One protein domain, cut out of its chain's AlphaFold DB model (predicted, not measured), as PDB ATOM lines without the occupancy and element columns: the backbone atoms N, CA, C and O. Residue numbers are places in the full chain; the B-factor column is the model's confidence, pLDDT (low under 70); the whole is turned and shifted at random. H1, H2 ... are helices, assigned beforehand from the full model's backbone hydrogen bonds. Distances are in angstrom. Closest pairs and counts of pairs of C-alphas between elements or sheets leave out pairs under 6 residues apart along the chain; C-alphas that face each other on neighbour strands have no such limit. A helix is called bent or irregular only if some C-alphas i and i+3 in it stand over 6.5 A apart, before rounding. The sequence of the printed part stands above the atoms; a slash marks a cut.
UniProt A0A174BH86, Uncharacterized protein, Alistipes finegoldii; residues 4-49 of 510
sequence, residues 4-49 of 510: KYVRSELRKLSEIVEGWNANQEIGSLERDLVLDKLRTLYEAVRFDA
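AT A GLANCE: This is residues 4 to 49 of the 510 residues of an uncharacterized protein of Alistipes finegoldii (UniProt A0A174BH86). This is a helical hairpin: two long helices of equal residue count, H1 and H2, side by side and running opposite ways, joined at one end by the turn of residues 24 to 27. The two helices meet along residues 6 to 13 of H1, away from that turn, and there is no third layer over either of them. The printed part has 46 residues, with two named helices in the order H1, H2 and no named strand, and its class is all helix. It is only just loose, close to compact, with a radius of gyration of the C-alphas of 11.7 A, and its flat outline spans 37 by 19 by 10 A.

HOW THE PARTS SIT: H1, residues 4 to 23, and H2, residues 28 to 47, touch, with 5 pairs of C-alphas within 8 A. H1 touches H2 with residues 6 to 13 alone. The closest C-alphas of the two helices are those of Leu 13 and Val 34, 6.4 A apart. Their lines stand at a shallow tilt of 25 degrees and they run opposite ways. Centre to centre they are 11.8 A apart. In both H1 and H2, every O i to N i+4 pair is within hydrogen-bond range.

IN THESE COORDINATES: H1 begins at Lys 4, with its C-alpha at (91.009, 143.425, 123.449), and measures 29.2 A to C-alpha 23 at (101.594, 125.346, 143.754). H2 measures 28.2 A from C-alpha 28 to the C-alpha of Phe 47 at (84.810, 154.504, 133.967). Neither helix is bent or irregular.

THE WHOLE: The two C-alphas farthest apart are those of Gln 24 and Ala 49, at 36.8 A. The printed part has no cut. The link from H1 to H2 has 4 residues and is tight. The mean pLDDT of the printed part is 87.6, and the model's confidence is low, under 70, at residues 24 to 25 and 48 to 49.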
ATOM      1  N   LYS A   4      90.094 144.536 123.773       90.88
ATOM      2  CA  LYS A   4      91.009 143.425 123.449       90.88
ATOM      3  C   LYS A   4      92.139 143.305 124.475       90.88
ATOM      4  O   LYS A   4      92.476 142.188 124.863       90.88
ATOM      5  N   TYR A   5      92.681 144.436 124.931       92.19
ATOM      6  CA  TYR A   5      93.721 144.479 125.955       92.19
ATOM      7  C   TYR A   5      93.183 143.945 127.284       92.19
ATOM      8  O   TYR A   5      93.765 143.011 127.833       92.19
ATOM      9  N   VAL A   6      92.016 144.430 127.730       91.25
ATOM     10  CA  VAL A   6      91.348 143.967 128.960       91.25
ATOM     11  C   VAL A   6      91.170 142.445 128.962       91.25
ATOM     12  O   VAL A   6      91.560 141.774 129.913       91.25
ATOM     13  N   ARG A   7      90.658 141.870 127.864       91.88
ATOM     14  CA  ARG A   7      90.508 140.408 127.718       91.88
ATOM     15  C   ARG A   7      91.840 139.656 127.755       91.88
ATOM     16  O   ARG A   7      91.871 138.514 128.205       91.88
ATOM     17  N   SER A   8      92.924 140.261 127.265       95.31
ATOM     18  CA  SER A   8      94.259 139.656 127.308       95.31
ATOM     19  C   SER A   8      94.871 139.689 128.710       95.31
ATOM     20  O   SER A   8      95.464 138.700 129.126       95.31
ATOM     21  N   GLU A   9      94.681 140.774 129.464       94.62
ATOM     22  CA  GLU A   9      95.224 140.900 130.819       94.62
ATOM     23  C   GLU A   9      94.424 140.045 131.811       94.62
ATOM     24  O   GLU A   9      95.025 139.314 132.592       94.62
ATOM     25  N   LEU A  10      93.088 139.990 131.690       94.06
ATOM     26  CA  LEU A  10      92.256 139.034 132.436       94.06
ATOM     27  C   LEU A  10      92.680 137.575 132.202       94.06
ATOM     28  O   LEU A  10      92.656 136.786 133.141       94.06
ATOM     29  N   ARG A  11      93.118 137.217 130.985       94.88
ATOM     30  CA  ARG A  11      93.634 135.869 130.692       94.88
ATOM     31  C   ARG A  11      94.951 135.575 131.417       94.88
ATOM     32  O   ARG A  11      95.099 134.486 131.961       94.88
ATOM     33  N   LYS A  12      95.880 136.536 131.465       93.12
ATOM     34  CA  LYS A  12      97.131 136.393 132.235       93.12
ATOM     35  C   LYS A  12      96.843 136.268 133.731       93.12
ATOM     36  O   LYS A  12      97.451 135.452 134.408       93.12
ATOM     37  N   LEU A  13      95.891 137.049 134.243       93.94
ATOM     38  CA  LEU A  13      95.478 136.982 135.646       93.94
ATOM     39  C   LEU A  13      94.831 135.626 135.973       93.94
ATOM     40  O   LEU A  13      95.146 135.058 137.013       93.94
ATOM     41  N   SER A  14      94.014 135.054 135.076       92.00
ATOM     42  CA  SER A  14      93.506 133.687 135.263       92.00
ATOM     43  C   SER A  14      94.607 132.623 135.220       92.00
ATOM     44  O   SER A  14      94.548 131.690 136.009       92.00
ATOM     45  N   GLU A  15      95.626 132.776 134.369       91.00
ATOM     46  CA  GLU A  15      96.770 131.853 134.285       91.00
ATOM     47  C   GLU A  15      97.626 131.881 135.567       91.00
ATOM     48  O   GLU A  15      98.011 130.833 136.081       91.00
ATOM     49  N   ILE A  16      97.845 133.068 136.148       89.44
ATOM     50  CA  ILE A  16      98.524 133.229 137.446       89.44
ATOM     51  C   ILE A  16      97.717 132.560 138.573       89.44
ATOM     52  O   ILE A  16      98.268 131.787 139.356       89.44
ATOM     53  N   VAL A  17      96.400 132.798 138.628       87.94
ATOM     54  CA  VAL A  17      95.507 132.200 139.640       87.94
ATOM     55  C   VAL A  17      95.392 130.675 139.481       87.94
ATOM     56  O   VAL A  17      95.323 129.954 140.477       87.94
ATOM     57  N   GLU A  18      95.418 130.155 138.253       87.31
ATOM     58  CA  GLU A  18      95.463 128.713 137.982       87.31
ATOM     59  C   GLU A  18      96.804 128.100 138.428       87.31
ATOM     60  O   GLU A  18      96.819 127.045 139.068       87.31
ATOM     61  N   GLY A  19      97.922 128.805 138.212       83.69
ATOM     62  CA  GLY A  19      99.244 128.435 138.729       83.69
ATOM     63  C   GLY A  19      99.317 128.383 140.261       83.69
ATOM     64  O   GLY A  19      99.921 127.467 140.823       83.69
ATOM     65  N   TRP A  20      98.643 129.298 140.962       85.00
ATOM     66  CA  TRP A  20      98.528 129.253 142.427       85.00
ATOM     67  C   TRP A  20      97.782 128.020 142.936       85.00
ATOM     68  O   TRP A  20      98.164 127.446 143.955       85.00
ATOM     69  N   ASN A  21      96.741 127.580 142.225       73.50
ATOM     70  CA  ASN A  21      96.002 126.370 142.582       73.50
ATOM     71  C   ASN A  21      96.857 125.095 142.419       73.50
ATOM     72  O   ASN A  21      96.611 124.104 143.102       73.50
ATOM     73  N   ALA A  22      97.876 125.124 141.552       76.38
ATOM     74  CA  ALA A  22      98.835 124.031 141.383       76.38
ATOM     75  C   ALA A  22      99.964 124.037 142.432       76.38
ATOM     76  O   ALA A  22     100.362 122.972 142.899       76.38
ATOM     77  N   ASN A  23     100.471 125.217 142.813       73.38
ATOM     78  CA  ASN A  23     101.594 125.346 143.754       73.38
ATOM     79  C   ASN A  23     101.170 125.398 145.233       73.38
ATOM     80  O   ASN A  23     102.000 125.162 146.104       73.38
ATOM     81  N   GLN A  24      99.900 125.702 145.521       69.62
ATOM     82  CA  GLN A  24      99.262 125.702 146.849       69.62
ATOM     83  C   GLN A  24      99.856 126.665 147.908       69.62
ATOM     84  O   GLN A  24      99.260 126.865 148.966       69.62
ATOM     85  N   GLU A  25     100.953 127.351 147.586       68.19
ATOM     86  CA  GLU A  25     101.509 128.498 148.303       68.19
ATOM     87  C   GLU A  25     101.307 129.769 147.462       68.19
ATOM     88  O   GLU A  25     101.724 129.841 146.307       68.19
ATOM     89  N   ILE A  26     100.652 130.786 148.037       79.56
ATOM     90  CA  ILE A  26     100.390 132.071 147.371       79.56
ATOM     91  C   ILE A  26     101.291 133.134 147.998       79.56
ATOM     92  O   ILE A  26     101.038 133.573 149.129       79.56
ATOM     93  N   GLY A  27     102.301 133.583 147.250       84.38
ATOM     94  CA  GLY A  27     103.136 134.716 147.641       84.38
ATOM     95  C   GLY A  27     102.286 135.973 147.853       84.38
ATOM     96  O   GLY A  27     101.440 136.296 147.020       84.38
ATOM     97  N   SER A  28     102.495 136.689 148.962       84.19
ATOM     98  CA  SER A  28     101.754 137.927 149.265       84.19
ATOM     99  C   SER A  28     101.874 138.945 148.133       84.19
ATOM    100  O   SER A  28     100.862 139.390 147.610       84.19
ATOM    101  N   LEU A  29     103.102 139.195 147.670       86.25
ATOM    102  CA  LEU A  29     103.386 140.115 146.570       86.25
ATOM    103  C   LEU A  29     102.633 139.765 145.273       86.25
ATOM    104  O   LEU A  29     102.151 140.660 144.586       86.25
ATOM    105  N   GLU A  30     102.514 138.478 144.933       89.00
ATOM    106  CA  GLU A  30     101.779 138.053 143.736       89.00
ATOM    107  C   GLU A  30     100.272 138.257 143.906       89.00
ATOM    108  O   GLU A  30      99.610 138.730 142.981       89.00
ATOM    109  N   ARG A  31      99.737 137.945 145.096       91.25
ATOM    110  CA  ARG A  31      98.335 138.209 145.446       91.25
ATOM    111  C   ARG A  31      98.007 139.684 145.280       91.25
ATOM    112  O   ARG A  31      97.038 140.020 144.605       91.25
ATOM    113  N   ASP A  32      98.832 140.537 145.866       92.81
ATOM    114  CA  ASP A  32      98.601 141.974 145.916       92.81
ATOM    115  C   ASP A  32      98.732 142.588 144.507       92.81
ATOM    116  O   ASP A  32      97.870 143.362 144.096       92.81
ATOM    117  N   LEU A  33      99.707 142.138 143.701       92.31
ATOM    118  CA  LEU A  33      99.864 142.535 142.294       92.31
ATOM    119  C   LEU A  33      98.673 142.122 141.409       92.31
ATOM    120  O   LEU A  33      98.262 142.874 140.524       92.31
ATOM    121  N   VAL A  34      98.115 140.925 141.611       93.88
ATOM    122  CA  VAL A  34      96.925 140.459 140.875       93.88
ATOM    123  C   VAL A  34      95.684 141.247 141.285       93.88
ATOM    124  O   VAL A  34      94.893 141.609 140.415       93.88
ATOM    125  N   LEU A  35      95.513 141.539 142.577       94.50
ATOM    126  CA  LEU A  35      94.396 142.343 143.080       94.50
ATOM    127  C   LEU A  35      94.454 143.785 142.561       94.50
ATOM    128  O   LEU A  35      93.432 144.302 142.111       94.50
ATOM    129  N   ASP A  36      95.637 144.401 142.553       96.12
ATOM    130  CA  ASP A  36      95.849 145.743 142.005       96.12
ATOM    131  C   ASP A  36      95.548 145.791 140.498       96.12
ATOM    132  O   ASP A  36      94.724 146.585 140.046       96.12
ATOM    133  N   LYS A  37      96.068 144.833 139.719       94.25
ATOM    134  CA  LYS A  37      95.733 144.717 138.290       94.25
ATOM    135  C   LYS A  37      94.245 144.476 138.030       94.25
ATOM    136  O   LYS A  37      93.693 145.061 137.099       94.25
ATOM    137  N   LEU A  38      93.582 143.625 138.819       95.69
ATOM    138  CA  LEU A  38      92.134 143.405 138.709       95.69
ATOM    139  C   LEU A  38      91.356 144.695 138.988       95.69
ATOM    140  O   LEU A  38      90.410 144.996 138.261       95.69
ATOM    141  N   ARG A  39      91.782 145.472 139.990       95.31
ATOM    142  CA  ARG A  39      91.218 146.785 140.308       95.31
ATOM    143  C   ARG A  39      91.395 147.768 139.152       95.31
ATOM    144  O   ARG A  39      90.397 148.305 138.685       95.31
ATOM    145  N   THR A  40      92.614 147.943 138.637       95.06
ATOM    146  CA  THR A  40      92.890 148.846 137.506       95.06
ATOM    147  C   THR A  40      92.066 148.478 136.272       95.06
ATOM    148  O   THR A  40      91.498 149.350 135.618       95.06
ATOM    149  N   LEU A  41      91.949 147.183 135.951       93.88
ATOM    150  CA  LEU A  41      91.121 146.718 134.832       93.88
ATOM    151  C   LEU A  41      89.627 146.955 135.071       93.88
ATOM    152  O   LEU A  41      88.922 147.318 134.133       93.88
ATOM    153  N   TYR A  42      89.138 146.760 136.297       93.44
ATOM    154  CA  TYR A  42      87.746 147.029 136.655       93.44
ATOM    155  C   TYR A  42      87.415 148.523 136.560       93.44
ATOM    156  O   TYR A  42      86.419 148.886 135.939       93.44
ATOM    157  N   GLU A  43      88.265 149.389 137.116       94.38
ATOM    158  CA  GLU A  43      88.101 150.843 137.068       94.38
ATOM    159  C   GLU A  43      88.157 151.345 135.614       94.38
ATOM    160  O   GLU A  43      87.252 152.058 135.177       94.38
ATOM    161  N   ALA A  44      89.112 150.867 134.807       90.00
ATOM    162  CA  ALA A  44      89.168 151.169 133.376       90.00
ATOM    163  C   ALA A  44      87.912 150.686 132.619       90.00
ATOM    164  O   ALA A  44      87.335 151.428 131.833       90.00
ATOM    165  N   VAL A  45      87.421 149.466 132.855       91.06
ATOM    166  CA  VAL A  45      86.190 148.992 132.189       91.06
ATOM    167  C   VAL A  45      84.954 149.772 132.643       91.06
ATOM    168  O   VAL A  45      84.041 149.971 131.843       91.06
ATOM    169  N   ARG A  46      84.895 150.202 133.910       88.38
ATOM    170  CA  ARG A  46      83.703 150.850 134.470       88.38
ATOM    171  C   ARG A  46      83.617 152.343 134.166       88.38
ATOM    172  O   ARG A  46      82.491 152.828 134.042       88.38
ATOM    173  N   PHE A  47      84.749 153.041 134.070       85.12
ATOM    174  CA  PHE A  47      84.810 154.504 133.967       85.12
ATOM    175  C   PHE A  47      85.453 155.018 132.663       85.12
ATOM    176  O   PHE A  47      85.093 156.095 132.203       85.12
ATOM    177  N   ASP A  48      86.317 154.243 131.999       64.44
ATOM    178  CA  ASP A  48      87.001 154.622 130.740       64.44
ATOM    179  C   ASP A  48      86.245 154.103 129.487       64.44
ATOM    180  O   ASP A  48      86.828 153.687 128.478       64.44
ATOM    181  N   ALA A  49      84.909 154.081 129.597       54.97
ATOM    182  CA  ALA A  49      83.946 153.715 128.551       54.97
ATOM    183  C   ALA A  49      83.001 154.873 128.159       54.97
ATOM    184  O   ALA A  49      82.235 154.729 127.212       54.97
TER     185      ALA A  49